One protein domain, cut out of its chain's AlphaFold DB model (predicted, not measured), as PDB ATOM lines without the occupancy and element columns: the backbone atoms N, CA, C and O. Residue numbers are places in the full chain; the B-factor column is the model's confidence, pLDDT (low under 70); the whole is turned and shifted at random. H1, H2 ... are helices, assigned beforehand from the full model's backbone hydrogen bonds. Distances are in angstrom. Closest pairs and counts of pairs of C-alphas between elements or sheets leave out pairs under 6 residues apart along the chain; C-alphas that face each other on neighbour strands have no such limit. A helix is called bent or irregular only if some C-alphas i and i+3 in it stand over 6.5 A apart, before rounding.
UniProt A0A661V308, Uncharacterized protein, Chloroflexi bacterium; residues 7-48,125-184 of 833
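Overview. This is residues 7 to 48 and 125 to 184 of the 833 residues of an uncharacterized protein of Chloroflexi bacterium (UniProt A0A661V308). At one end of this lengthened helical domain H2b, H3, H4 and H5a make a head, and the other arms of the two bent helices, H2a and H5b, extend from it toward the other end. H1 packs on H2b, while the last turns of H5b and the end after it make the tip far from the head. The printed part has 102 residues with five named helices, H1 to H5 along the chain, and no named strand: the class is all helix. It is compact by its radius of gyration of the C-alphas, 14.4 A, yet only just elongated, spanning 46 by 23 by 20 A.

Arrangement. H1, residues 7 to 15, comes first. H2, residues 23 to 46, was assigned as one helix by its hydrogen bonds but is bent: C-alphas 32 and 35 are 6.8 A apart, and its arms H2a, residues 23 to 32, and H2b, residues 35 to 46, stand at a steep tilt of 38 degrees, only just past shallow. H1 touches H2b, with residues 37 to 41 of H2b alone; the closest C-alphas are those of Ile 8 and Val 37, 6.0 A. H3, residues 126 to 136, touches H2b at a shallow tilt of 26 degrees, opposite ways, closest at C-alphas Leu 42 and Ala 128, 6.7 A. H4, residues 140 to 147, is only just irregular, with C-alphas 141 and 144 6.6 A apart; it touches H3, closest at C-alphas Ala 133 and Ala 140, 6.0 A. H5, residues 153 to 182, likewise one helix by its hydrogen bonds, is bent, with C-alphas 166 and 169 7.2 A apart; its arms H5a, residues 153 to 166, and H5b, residues 169 to 182, stand about perpendicular at 76 degrees. H5a is itself irregular, with C-alphas 159 and 162 6.7 A apart. H4 and H5a are a helical hairpin that only just touch, with 3 pairs of C-alphas within 8 A, closest at Leu 146 and Leu 156, 6.0 A. H5a touches H2b with 12 pairs within 8 A, closest at C-alphas Pro 35 and Leu 160, 5.4 A. H5b only just touches H2a, with 3 pairs, closest at C-alphas Lys 27 and Phe 172, 6.7 A. Every O i to N i+4 pair is within hydrogen-bond range in H1, H2a, H2b and H5b, against 6 of 7 in H3, 2 of 4 in H4 and 7 of 10 in H5a.

Along the chain. H1 begins at C-alpha 7 (18.690, 89.364, 92.893). H2b is 16.3 A long, H3 15.2 A, H5a 20.2 A and H5b 20.0 A. H5b ends at C-alpha 182 (-0.874, 103.150, 100.400).

Size, cuts and confidence. The two farthest C-alphas, of Glu 148 and Ser 184, are 47.4 A apart. Residues 49 to 124 are not printed, and C-alphas 48 and 125 are 10.4 A apart across the cut. No link printed whole is long. The mean pLDDT of the printed part is 82.5; residues 17 to 21, 173 to 174 and 177 to 184 are under 70.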
ATOM      1  N   PRO A   7      18.530  90.435  91.902       82.94
ATOM      2  CA  PRO A   7      18.690  89.364  92.893       82.94
ATOM      3  C   PRO A   7      18.654  89.846  94.350       82.94
ATOM      4  O   PRO A   7      18.212  89.124  95.243       82.94
ATOM      5  N   ILE A   8      19.117  91.073  94.621       85.69
ATOM      6  CA  ILE A   8      19.009  91.681  95.954       85.69
ATOM      7  C   ILE A   8      17.546  92.023  96.241       85.69
ATOM      8  O   ILE A   8      17.054  91.767  97.340       85.69
ATOM      9  N   ARG A   9      16.839  92.588  95.255       81.44
ATOM     10  CA  ARG A   9      15.433  92.977  95.392       81.44
ATOM     11  C   ARG A   9      14.539  91.766  95.654       81.44
ATOM     12  O   ARG A   9      13.804  91.780  96.635       81.44
ATOM     13  N   GLU A  10      14.671  90.711  94.859       81.44
ATOM     14  CA  GLU A  10      13.902  89.469  94.999       81.44
ATOM     15  C   GLU A  10      14.107  88.824  96.377       81.44
ATOM     16  O   GLU A  10      13.152  88.424  97.042       81.44
ATOM     17  N   ARG A  11      15.351  88.785  96.872       85.62
ATOM     18  CA  ARG A  11      15.658  88.249  98.210       85.62
ATOM     19  C   ARG A  11      15.068  89.086  99.334       85.62
ATOM     20  O   ARG A  11      14.581  88.525 100.316       85.62
ATOM     21  N   LEU A  12      15.106  90.411  99.204       84.62
ATOM     22  CA  LEU A  12      14.445  91.309 100.147       84.62
ATOM     23  C   LEU A  12      12.926  91.099 100.120       84.62
ATOM     24  O   LEU A  12      12.321  91.014 101.181       84.62
ATOM     25  N   GLU A  13      12.318  90.956  98.942       79.06
ATOM     26  CA  GLU A  13      10.882  90.690  98.794       79.06
ATOM     27  C   GLU A  13      10.476  89.359  99.436       79.06
ATOM     28  O   GLU A  13       9.513  89.317 100.201       79.06
ATOM     29  N   MET A  14      11.244  88.292  99.211       79.81
ATOM     30  CA  MET A  14      11.009  86.996  99.850       79.81
ATOM     31  C   MET A  14      11.146  87.079 101.376       79.81
ATOM     32  O   MET A  14      10.266  86.611 102.101       79.81
ATOM     33  N   GLY A  15      12.228  87.692 101.870       75.31
ATOM     34  CA  GLY A  15      12.539  87.771 103.301       75.31
ATOM     35  C   GLY A  15      11.651  88.730 104.099       75.31
ATOM     36  O   GLY A  15      11.521  88.580 105.313       75.31
ATOM     37  N   LEU A  16      11.025  89.699 103.426       78.00
ATOM     38  CA  LEU A  16      10.145  90.708 104.026       78.00
ATOM     39  C   LEU A  16       8.666  90.492 103.670       78.00
ATOM     40  O   LEU A  16       7.840  91.351 103.980       78.00
ATOM     41  N   SER A  17       8.335  89.369 103.025       55.59
ATOM     42  CA  SER A  17       6.979  89.040 102.582       55.59
ATOM     43  C   SER A  17       5.978  88.941 103.744       55.59
ATOM     44  O   SER A  17       6.288  88.468 104.840       55.59
ATOM     45  N   GLY A  18       4.750  89.403 103.488       57.03
ATOM     46  CA  GLY A  18       3.635  89.413 104.439       57.03
ATOM     47  C   GLY A  18       2.982  90.797 104.585       57.03
ATOM     48  O   GLY A  18       3.559  91.805 104.173       57.03
ATOM     49  N   PRO A  19       1.763  90.877 105.150       52.69
ATOM     50  CA  PRO A  19       1.123  92.157 105.435       52.69
ATOM     51  C   PRO A  19       1.958  92.961 106.442       52.69
ATOM     52  O   PRO A  19       2.377  92.437 107.477       52.69
ATOM     53  N   ILE A  20       2.186  94.246 106.156       60.62
ATOM     54  CA  ILE A  20       2.838  95.173 107.092       60.62
ATOM     55  C   ILE A  20       1.849  95.463 108.228       60.62
ATOM     56  O   ILE A  20       1.026  96.370 108.135       60.62
ATOM     57  N   LEU A  21       1.907  94.663 109.294       59.59
ATOM     58  CA  LEU A  21       1.085  94.852 110.497       59.59
ATOM     59  C   LEU A  21       1.617  96.000 111.375       59.59
ATOM     60  O   LEU A  21       0.840  96.710 112.006       59.59
ATOM     61  N   SER A  22       2.939  96.202 111.373       73.00
ATOM     62  CA  SER A  22       3.651  97.272 112.078       73.00
ATOM     63  C   SER A  22       4.775  97.810 111.178       73.00
ATOM     64  O   SER A  22       5.646  97.031 110.771       73.00
ATOM     65  N   PRO A  23       4.785  99.116 110.846       74.69
ATOM     66  CA  PRO A  23       5.876  99.741 110.097       74.69
ATOM     67  C   PRO A  23       7.238  99.570 110.778       74.69
ATOM     68  O   PRO A  23       8.240  99.345 110.104       74.69
ATOM     69  N   GLU A  24       7.276  99.634 112.109       78.25
ATOM     70  CA  GLU A  24       8.520  99.534 112.876       78.25
ATOM     71  C   GLU A  24       9.100  98.118 112.854       78.25
ATOM     72  O   GLU A  24      10.303  97.950 112.653       78.25
ATOM     73  N   ASP A  25       8.256  97.087 112.930       80.06
ATOM     74  CA  ASP A  25       8.708  95.692 112.833       80.06
ATOM     75  C   ASP A  25       9.289  95.405 111.444       80.06
ATOM     76  O   ASP A  25      10.288  94.695 111.301       80.06
ATOM     77  N   TRP A  26       8.678  95.980 110.402       83.81
ATOM     78  CA  TRP A  26       9.187  95.874 109.038       83.81
ATOM     79  C   TRP A  26      10.543  96.573 108.897       83.81
ATOM     80  O   TRP A  26      11.479  95.978 108.366       83.81
ATOM     81  N   LYS A  27      10.687  97.799 109.424       85.25
ATOM     82  CA  LYS A  27      11.951  98.559 109.404       85.25
ATOM     83  C   LYS A  27      13.072  97.825 110.135       85.25
ATOM     84  O   LYS A  27      14.188  97.766 109.621       85.25
ATOM     85  N   GLN A  28      12.781  97.222 111.288       85.94
ATOM     86  CA  GLN A  28      13.748  96.411 112.033       85.94
ATOM     87  C   GLN A  28      14.196  95.180 111.237       85.94
ATOM     88  O   GLN A  28      15.395  94.924 111.120       85.94
ATOM     89  N   LYS A  29      13.253  94.445 110.629       86.56
ATOM     90  CA  LYS A  29      13.581  93.306 109.758       86.56
ATOM     91  C   LYS A  29      14.414  93.743 108.558       86.56
ATOM     92  O   LYS A  29      15.417  93.106 108.255       86.56
ATOM     93  N   PHE A  30      14.039  94.841 107.911       88.44
ATOM     94  CA  PHE A  30      14.769  95.393 106.776       88.44
ATOM     95  C   PHE A  30      16.210  95.773 107.147       88.44
ATOM     96  O   PHE A  30      17.139  95.382 106.443       88.44
ATOM     97  N   ALA A  31      16.405  96.454 108.281       89.25
ATOM     98  CA  ALA A  31      17.725  96.822 108.794       89.25
ATOM     99  C   ALA A  31      18.631  95.606 109.031       89.25
ATOM    100  O   ALA A  31      19.811  95.646 108.692       89.25
ATOM    101  N   ALA A  32      18.074  94.518 109.565       87.62
ATOM    102  CA  ALA A  32      18.816  93.283 109.802       87.62
ATOM    103  C   ALA A  32      19.111  92.505 108.505       87.62
ATOM    104  O   ALA A  32      20.153  91.862 108.384       87.62
ATOM    105  N   TYR A  33      18.197  92.539 107.533       90.31
ATOM    106  CA  TYR A  33      18.278  91.694 106.340       90.31
ATOM    107  C   TYR A  33      19.096  92.323 105.205       90.31
ATOM    108  O   TYR A  33      19.794  91.606 104.488       90.31
ATOM    109  N   LEU A  34      19.068  93.653 105.057       91.12
ATOM    110  CA  LEU A  34      19.741  94.360 103.963       91.12
ATOM    111  C   LEU A  34      21.256  94.068 103.872       91.12
ATOM    112  O   LEU A  34      21.694  93.664 102.791       91.12
ATOM    113  N   PRO A  35      22.064  94.184 104.950       93.50
ATOM    114  CA  PRO A  35      23.500  93.899 104.877       93.50
ATOM    115  C   PRO A  35      23.786  92.448 104.477       93.50
ATOM    116  O   PRO A  35      24.716  92.176 103.720       93.50
ATOM    117  N   ARG A  36      22.950  91.515 104.948       93.12
ATOM    118  CA  ARG A  36      23.073  90.084 104.664       93.12
ATOM    119  C   ARG A  36      22.782  89.754 103.209       93.12
ATOM    120  O   ARG A  36      23.539  89.013 102.591       93.12
ATOM    121  N   VAL A  37      21.721  90.322 102.641       92.94
ATOM    122  CA  VAL A  37      21.380  90.101 101.230       92.94
ATOM    123  C   VAL A  37      22.479  90.643 100.309       92.94
ATOM    124  O   VAL A  37      22.847  89.967  99.349       92.94
ATOM    125  N   ILE A  38      23.048  91.814 100.627       92.81
ATOM    126  CA  ILE A  38      24.192  92.373  99.890       92.81
ATOM    127  C   ILE A  38      25.404  91.437 100.000       92.81
ATOM    128  O   ILE A  38      26.011  91.117  98.982       92.81
ATOM    129  N   ALA A  39      25.732  90.955 101.205       91.94
ATOM    130  CA  ALA A  39      26.853  90.038 101.425       91.94
ATOM    131  C   ALA A  39      26.722  88.733 100.621       91.94
ATOM    132  O   ALA A  39      27.682  88.313  99.976       91.94
ATOM    133  N   ILE A  40      25.537  88.110 100.629       90.44
ATOM    134  CA  ILE A  40      25.255  86.884  99.866       90.44
ATOM    135  C   ILE A  40      25.454  87.137  98.372       90.44
ATOM    136  O   ILE A  40      26.175  86.392  97.713       90.44
ATOM    137  N   TRP A  41      24.849  88.202  97.846       91.56
ATOM    138  CA  TRP A  41      24.919  88.509  96.421       91.56
ATOM    139  C   TRP A  41      26.344  88.840  95.960       91.56
ATOM    140  O   TRP A  41      26.793  88.303  94.951       91.56
ATOM    141  N   LEU A  42      27.093  89.648  96.720       89.62
ATOM    142  CA  LEU A  42      28.496  89.941  96.404       89.62
ATOM    143  C   LEU A  42      29.335  88.666  96.371       89.62
ATOM    144  O   LEU A  42      30.154  88.494  95.471       89.62
ATOM    145  N   ARG A  43      29.111  87.748  97.314       90.12
ATOM    146  CA  ARG A  43      29.819  86.469  97.356       90.12
ATOM    147  C   ARG A  43      29.511  85.601  96.135       90.12
ATOM    148  O   ARG A  43      30.422  84.978  95.604       90.12
ATOM    149  N   GLU A  44      28.264  85.585  95.673       87.44
ATOM    150  CA  GLU A  44      27.862  84.860  94.459       87.44
ATOM    151  C   GLU A  44      28.504  85.420  93.189       87.44
ATOM    152  O   GLU A  44      28.859  84.642  92.311       87.44
ATOM    153  N   GLN A  45      28.671  86.743  93.085       87.19
ATOM    154  CA  GLN A  45      29.351  87.355  91.934       87.19
ATOM    155  C   GLN A  45      30.876  87.174  91.992       87.19
ATOM    156  O   GLN A  45      31.535  87.059  90.966       87.19
ATOM    157  N   SER A  46      31.438  87.117  93.200       84.06
ATOM    158  CA  SER A  46      32.890  87.154  93.429       84.06
ATOM    159  C   SER A  46      33.549  85.775  93.547       84.06
ATOM    160  O   SER A  46      34.775  85.665  93.523       84.06
ATOM    161  N   ILE A  47      32.761  84.709  93.720       80.81
ATOM    162  CA  ILE A  47      33.260  83.335  93.848       80.81
ATOM    163  C   ILE A  47      32.767  82.512  92.659       80.81
ATOM    164  O   ILE A  47      31.590  82.171  92.571       80.81
ATOM    165  N   GLY A  48      33.684  82.149  91.758       70.38
ATOM    166  CA  GLY A  48      33.354  81.409  90.537       70.38
ATOM    167  C   GLY A  48      34.557  80.722  89.889       70.38
ATOM    168  O   GLY A  48      35.702  80.924  90.289       70.38
ATOM    169  N   ASP A 125      34.218  90.996  92.969       88.12
ATOM    170  CA  ASP A 125      33.741  91.678  91.780       88.12
ATOM    171  C   ASP A 125      33.503  93.162  92.119       88.12
ATOM    172  O   ASP A 125      32.523  93.553  92.768       88.12
ATOM    173  N   ARG A 126      34.458  94.004  91.711       88.06
ATOM    174  CA  ARG A 126      34.423  95.449  91.967       88.06
ATOM    175  C   ARG A 126      33.288  96.136  91.211       88.06
ATOM    176  O   ARG A 126      32.763  97.122  91.723       88.06
ATOM    177  N   GLU A 127      32.893  95.641  90.039       85.94
ATOM    178  CA  GLU A 127      31.767  96.206  89.287       85.94
ATOM    179  C   GLU A 127      30.449  95.906  90.006       85.94
ATOM    180  O   GLU A 127      29.642  96.817  90.228       85.94
ATOM    181  N   ALA A 128      30.280  94.669  90.483       86.81
ATOM    182  CA  ALA A 128      29.143  94.287  91.312       86.81
ATOM    183  C   ALA A 128      29.063  95.149  92.584       86.81
ATOM    184  O   ALA A 128      28.000  95.697  92.891       86.81
ATOM    185  N   TRP A 129      30.181  95.359  93.289       92.69
ATOM    186  CA  TRP A 129      30.218  96.250  94.454       92.69
ATOM    187  C   TRP A 129      29.839  97.694  94.109       92.69
ATOM    188  O   TRP A 129      28.978  98.272  94.774       92.69
ATOM    189  N   LEU A 130      30.431  98.272  93.060       87.81
ATOM    190  CA  LEU A 130      30.141  99.646  92.646       87.81
ATOM    191  C   LEU A 130      28.668  99.834  92.267       87.81
ATOM    192  O   LEU A 130      28.093 100.876  92.589       87.81
ATOM    193  N   SER A 131      28.035  98.827  91.656       84.12
ATOM    194  CA  SER A 131      26.607  98.875  91.317       84.12
ATOM    195  C   SER A 131      25.723  99.076  92.556       84.12
ATOM    196  O   SER A 131      24.824  99.915  92.550       84.12
ATOM    197  N   VAL A 132      26.026  98.389  93.663       87.62
ATOM    198  CA  VAL A 132      25.288  98.523  94.927       87.62
ATOM    199  C   VAL A 132      25.693  99.795  95.658       87.62
ATOM    200  O   VAL A 132      24.830 100.522  96.160       87.62
ATOM    201  N   ALA A 133      26.993 100.089  95.707       87.38
ATOM    202  CA  ALA A 133      27.525 101.221  96.447       87.38
ATOM    203  C   ALA A 133      27.000 102.554  95.908       87.38
ATOM    204  O   ALA A 133      26.489 103.362  96.683       87.38
ATOM    205  N   ASN A 134      27.014 102.752  94.588       82.25
ATOM    206  CA  ASN A 134      26.508 103.975  93.964       82.25
ATOM    207  C   ASN A 134      25.007 104.173  94.218       82.25
ATOM    208  O   ASN A 134      24.556 105.286  94.476       82.25
ATOM    209  N   GLN A 135      24.235 103.088  94.198       79.50
ATOM    210  CA  GLN A 135      22.776 103.138  94.318       79.50
ATOM    211  C   GLN A 135      22.312 103.354  95.758       79.50
ATOM    212  O   GLN A 135      21.336 104.062  96.016       79.50
ATOM    213  N   LEU A 136      23.026 102.773  96.722       81.88
ATOM    214  CA  LEU A 136      22.754 102.965  98.141       81.88
ATOM    215  C   LEU A 136      23.483 104.179  98.733       81.88
ATOM    216  O   LEU A 136      23.126 104.612  99.828       81.88
ATOM    217  N   GLY A 137      24.427 104.784  98.008       82.31
ATOM    218  CA  GLY A 137      25.288 105.853  98.518       82.31
ATOM    219  C   GLY A 137      26.289 105.353  99.563       82.31
ATOM    220  O   GLY A 137      26.564 106.055 100.532       82.31
ATOM    221  N   LEU A 138      26.778 104.120  99.410       86.81
ATOM    222  CA  LEU A 138      27.816 103.540 100.262       86.81
ATOM    223  C   LEU A 138      29.204 103.957  99.763       86.81
ATOM    224  O   LEU A 138      29.417 104.212  98.579       86.81
ATOM    225  N   GLU A 139      30.171 104.005 100.674       88.12
ATOM    226  CA  GLU A 139      31.545 104.394 100.362       88.12
ATOM    227  C   GLU A 139      32.221 103.347  99.457       88.12
ATOM    228  O   GLU A 139      32.481 102.221  99.885       88.12
ATOM    229  N   ALA A 140      32.575 103.723  98.221       87.25
ATOM    230  CA  ALA A 140      33.250 102.830  97.271       87.25
ATOM    231  C   ALA A 140      34.553 102.227  97.838       87.25
ATOM    232  O   ALA A 140      34.883 101.079  97.541       87.25
ATOM    233  N   ALA A 141      35.239 102.961  98.723       89.00
ATOM    234  CA  ALA A 141      36.471 102.549  99.397       89.00
ATOM    235  C   ALA A 141      36.327 101.297 100.288       89.00
ATOM    236  O   ALA A 141      37.333 100.689 100.649       89.00
ATOM    237  N   LEU A 142      35.102 100.870 100.626       89.56
ATOM    238  CA  LEU A 142      34.884  99.617 101.358       89.56
ATOM    239  C   LEU A 142      35.300  98.373 100.554       89.56
ATOM    240  O   LEU A 142      35.491  97.322 101.163       89.56
ATOM    241  N   ALA A 143      35.488  98.494  99.233       89.56
ATOM    242  CA  ALA A 143      35.874  97.398  98.342       89.56
ATOM    243  C   ALA A 143      37.082  96.598  98.855       89.56
ATOM    244  O   ALA A 143      37.007  95.380  98.933       89.56
ATOM    245  N   GLU A 144      38.159  97.270  99.279       87.88
ATOM    246  CA  GLU A 144      39.389  96.595  99.735       87.88
ATOM    247  C   GLU A 144      39.136  95.731 100.983       87.88
ATOM    248  O   GLU A 144      39.582  94.593 101.083       87.88
ATOM    249  N   ARG A 145      38.332  96.239 101.925       89.19
ATOM    250  CA  ARG A 145      37.983  95.513 103.157       89.19
ATOM    251  C   ARG A 145      37.038  94.342 102.888       89.19
ATOM    252  O   ARG A 145      37.095  93.340 103.599       89.19
ATOM    253  N   LEU A 146      36.140  94.491 101.913       90.44
ATOM    254  CA  LEU A 146      35.214  93.438 101.494       90.44
ATOM    255  C   LEU A 146      35.961  92.315 100.761       90.44
ATOM    256  O   LEU A 146      35.699  91.147 101.036       90.44
ATOM    257  N   ASP A 147      36.927  92.660  99.905       88.62
ATOM    258  CA  ASP A 147      37.768  91.710  99.166       88.62
ATOM    259  C   ASP A 147      38.542  90.775 100.105       88.62
ATOM    260  O   ASP A 147      38.437  89.552 100.001       88.62
ATOM    261  N   GLU A 148      39.182  91.325 101.142       87.69
ATOM    262  CA  GLU A 148      39.890  90.540 102.167       87.69
ATOM    263  C   GLU A 148      39.010  89.502 102.889       87.69
ATOM    264  O   GLU A 148      39.520  88.561 103.509       87.69
ATOM    265  N   LYS A 149      37.686  89.697 102.879       90.06
ATOM    266  CA  LYS A 149      36.711  88.920 103.655       90.06
ATOM    267  C   LYS A 149      35.662  88.221 102.798       90.06
ATOM    268  O   LYS A 149      34.748  87.622 103.364       90.06
ATOM    269  N   ILE A 150      35.821  88.198 101.474       88.75
ATOM    270  CA  ILE A 150      34.803  87.719 100.524       88.75
ATOM    271  C   ILE A 150      34.341  86.273 100.768       88.75
ATOM    272  O   ILE A 150      33.208  85.908 100.465       88.75
ATOM    273  N   ARG A 151      35.184  85.452 101.406       83.06
ATOM    274  CA  ARG A 151      34.881  84.056 101.759       83.06
ATOM    275  C   ARG A 151      33.874  83.890 102.904       83.06
ATOM    276  O   ARG A 151      33.319  82.804 103.054       83.06
ATOM    277  N   SER A 152      33.660  84.907 103.738       88.75
ATOM    278  CA  SER A 152      32.832  84.802 104.946       88.75
ATOM    279  C   SER A 152      31.657  85.770 104.887       88.75
ATOM    280  O   SER A 152      31.837  86.980 104.976       88.75
ATOM    281  N   GLU A 153      30.441  85.221 104.793       89.50
ATOM    282  CA  GLU A 153      29.197  86.003 104.862       89.50
ATOM    283  C   GLU A 153      29.149  86.856 106.132       89.50
ATOM    284  O   GLU A 153      28.944  88.061 106.040       89.50
ATOM    285  N   ASP A 154      29.438  86.266 107.294       90.69
ATOM    286  CA  ASP A 154      29.419  86.978 108.577       90.69
ATOM    287  C   ASP A 154      30.438  88.125 108.622       90.69
ATOM    288  O   ASP A 154      30.143  89.213 109.119       90.69
ATOM    289  N   ALA A 155      31.640  87.923 108.074       90.31
ATOM    290  CA  ALA A 155      32.654  88.973 108.024       90.31
ATOM    291  C   ALA A 155      32.257  90.118 107.078       90.31
ATOM    292  O   ALA A 155      32.491  91.281 107.406       90.31
ATOM    293  N   LEU A 156      31.623  89.806 105.942       90.75
ATOM    294  CA  LEU A 156      31.068  90.810 105.030       90.75
ATOM    295  C   LEU A 156      29.925  91.587 105.691       90.75
ATOM    296  O   LEU A 156      29.912  92.815 105.634       90.75
ATOM    297  N   VAL A 157      29.006  90.897 106.374       93.00
ATOM    298  CA  VAL A 157      27.907  91.525 107.122       93.00
ATOM    299  C   VAL A 157      28.446  92.484 108.181       93.00
ATOM    300  O   VAL A 157      27.982  93.617 108.247       93.00
ATOM    301  N   ASN A 158      29.481  92.098 108.930       93.25
ATOM    302  CA  ASN A 158      30.106  92.963 109.939       93.25
ATOM    303  C   ASN A 158      30.718  94.250 109.353       93.25
ATOM    304  O   ASN A 158      30.792  95.268 110.041       93.25
ATOM    305  N   ILE A 159      31.159  94.229 108.091       91.62
ATOM    306  CA  ILE A 159      31.646  95.426 107.386       91.62
ATOM    307  C   ILE A 159      30.470  96.259 106.859       91.62
ATOM    308  O   ILE A 159      30.480  97.485 106.977       91.62
ATOM    309  N   LEU A 160      29.462  95.602 106.282       92.19
ATOM    310  CA  LEU A 160      28.327  96.245 105.617       92.19
ATOM    311  C   LEU A 160      27.307  96.830 106.593       92.19
ATOM    312  O   LEU A 160      26.700  97.849 106.277       92.19
ATOM    313  N   GLN A 161      27.117  96.229 107.765       93.12
ATOM    314  CA  GLN A 161      26.127  96.652 108.752       93.12
ATOM    315  C   GLN A 161      26.290  98.120 109.186       93.12
ATOM    316  O   GLN A 161      25.351  98.886 108.962       93.12
ATOM    317  N   PRO A 162      27.449  98.580 109.697       90.50
ATOM    318  CA  PRO A 162      27.616  99.984 110.083       90.50
ATOM    319  C   PRO A 162      27.525 100.947 108.887       90.50
ATOM    320  O   PRO A 162      27.132 102.101 109.044       90.50
ATOM    321  N   ALA A 163      27.869 100.495 107.676       89.19
ATOM    322  CA  ALA A 163      27.706 101.296 106.464       89.19
ATOM    323  C   ALA A 163      26.223 101.438 106.073       89.19
ATOM    324  O   ALA A 163      25.774 102.530 105.726       89.19
ATOM    325  N   CYS A 164      25.447 100.357 106.197       89.81
ATOM    326  CA  CYS A 164      24.005 100.358 105.982       89.81
ATOM    327  C   CYS A 164      23.282 101.201 107.042       89.81
ATOM    328  O   CYS A 164      22.403 101.983 106.695       89.81
ATOM    329  N   GLU A 165      23.678 101.118 108.314       89.06
ATOM    330  CA  GLU A 165      23.079 101.895 109.411       89.06
ATOM    331  C   GLU A 165      23.097 103.408 109.150       89.06
ATOM    332  O   GLU A 165      22.105 104.087 109.411       89.06
ATOM    333  N   LYS A 166      24.167 103.936 108.537       85.00
ATOM    334  CA  LYS A 166      24.262 105.357 108.153       85.00
ATOM    335  C   LYS A 166      23.217 105.781 107.115       85.00
ATOM    336  O   LYS A 166      22.815 106.942 107.098       85.00
ATOM    337  N   ILE A 167      22.776 104.868 106.247       83.12
ATOM    338  CA  ILE A 167      21.811 105.161 105.174       83.12
ATOM    339  C   ILE A 167      20.369 104.778 105.538       83.12
ATOM    340  O   ILE A 167      19.437 105.237 104.871       83.12
ATOM    341  N   LEU A 168      20.160 103.980 106.595       85.00
ATOM    342  CA  LEU A 168      18.836 103.523 107.030       85.00
ATOM    343  C   LEU A 168      17.838 104.659 107.297       85.00
ATOM    344  O   LEU A 168      16.711 104.525 106.825       85.00
ATOM    345  N   PRO A 169      18.184 105.789 107.954       78.94
ATOM    346  CA  PRO A 169      17.220 106.868 108.183       78.94
ATOM    347  C   PRO A 169      16.581 107.392 106.890       78.94
ATOM    348  O   PRO A 169      15.367 107.593 106.832       78.94
ATOM    349  N   ARG A 170      17.381 107.538 105.824       77.56
ATOM    350  CA  ARG A 170      16.898 107.944 104.495       77.56
ATOM    351  C   ARG A 170      15.971 106.886 103.892       77.56
ATOM    352  O   ARG A 170      14.952 107.233 103.303       77.56
ATOM    353  N   LEU A 171      16.311 105.604 104.031       78.81
ATOM    354  CA  LEU A 171      15.497 104.498 103.513       78.81
ATOM    355  C   LEU A 171      14.181 104.341 104.289       78.81
ATOM    356  O   LEU A 171      13.134 104.144 103.682       78.81
ATOM    357  N   PHE A 172      14.195 104.496 105.613       82.12
ATOM    358  CA  PHE A 172      12.989 104.460 106.442       82.12
ATOM    359  C   PHE A 172      12.027 105.595 106.111       82.12
ATOM    360  O   PHE A 172      10.825 105.361 106.049       82.12
ATOM    361  N   GLN A 173      12.545 106.789 105.818       69.94
ATOM    362  CA  GLN A 173      11.715 107.895 105.351       69.94
ATOM    363  C   GLN A 173      10.974 107.539 104.049       69.94
ATOM    364  O   GLN A 173       9.788 107.837 103.926       69.94
ATOM    365  N   GLN A 174      11.636 106.859 103.107       69.75
ATOM    366  CA  GLN A 174      10.990 106.386 101.874       69.75
ATOM    367  C   GLN A 174       9.893 105.352 102.169       69.75
ATOM    368  O   GLN A 174       8.824 105.406 101.568       69.75
ATOM    369  N   VAL A 175      10.129 104.439 103.118       74.00
ATOM    370  CA  VAL A 175       9.146 103.427 103.543       74.00
ATOM    371  C   VAL A 175       7.920 104.083 104.179       74.00
ATOM    372  O   VAL A 175       6.794 103.764 103.806       74.00
ATOM    373  N   ASP A 176       8.120 105.038 105.090       70.56
ATOM    374  CA  ASP A 176       7.027 105.773 105.739       70.56
ATOM    375  C   ASP A 176       6.177 106.543 104.722       70.56
ATOM    376  O   ASP A 176       4.944 106.515 104.779       70.56
ATOM    377  N   GLN A 177       6.822 107.181 103.742       66.50
ATOM    378  CA  GLN A 177       6.136 107.845 102.632       66.50
ATOM    379  C   GLN A 177       5.310 106.852 101.807       66.50
ATOM    380  O   GLN A 177       4.161 107.141 101.473       66.50
ATOM    381  N   GLN A 178       5.853 105.664 101.531       67.69
ATOM    382  CA  GLN A 178       5.149 104.615 100.796       67.69
ATOM    383  C   GLN A 178       3.924 104.099 101.564       67.69
ATOM    384  O   GLN A 178       2.859 103.925 100.977       67.69
ATOM    385  N   ILE A 179       4.034 103.923 102.884       68.88
ATOM    386  CA  ILE A 179       2.917 103.515 103.752       68.88
ATOM    387  C   ILE A 179       1.820 104.584 103.786       68.88
ATOM    388  O   ILE A 179       0.635 104.253 103.737       68.88
ATOM    389  N   ASN A 180       2.190 105.864 103.826       64.94
ATOM    390  CA  ASN A 180       1.224 106.960 103.759       64.94
ATOM    391  C   ASN A 180       0.515 107.020 102.394       64.94
ATOM    392  O   ASN A 180      -0.696 107.226 102.350       64.94
ATOM    393  N   LEU A 181       1.233 106.762 101.297       64.50
ATOM    394  CA  LEU A 181       0.681 106.646  99.940       64.50
ATOM    395  C   LEU A 181      -0.258 105.444  99.762       64.50
ATOM    396  O   LEU A 181      -1.288 105.547  99.097       64.50
ATOM    397  N   LEU A 182       0.040 104.302 100.390       63.97
ATOM    398  CA  LEU A 182      -0.874 103.150 100.400       63.97
ATOM    399  C   LEU A 182      -2.243 103.511 100.999       63.97
ATOM    400  O   LEU A 182      -3.244 102.891 100.655       63.97
ATOM    401  N   ARG A 183      -2.301 104.530 101.863       60.75
ATOM    402  CA  ARG A 183      -3.543 105.018 102.475       60.75
ATOM    403  C   ARG A 183      -4.257 106.094 101.648       60.75
ATOM    404  O   ARG A 183      -5.393 106.415 101.985       60.75
ATOM    405  N   SER A 184      -3.640 106.663 100.603       53.38
ATOM    406  CA  SER A 184      -4.204 107.808  99.864       53.38
ATOM    407  C   SER A 184      -5.056 107.444  98.642       53.38
ATOM    408  O   SER A 184      -5.947 108.216  98.302       53.38
TER     409      SER A 184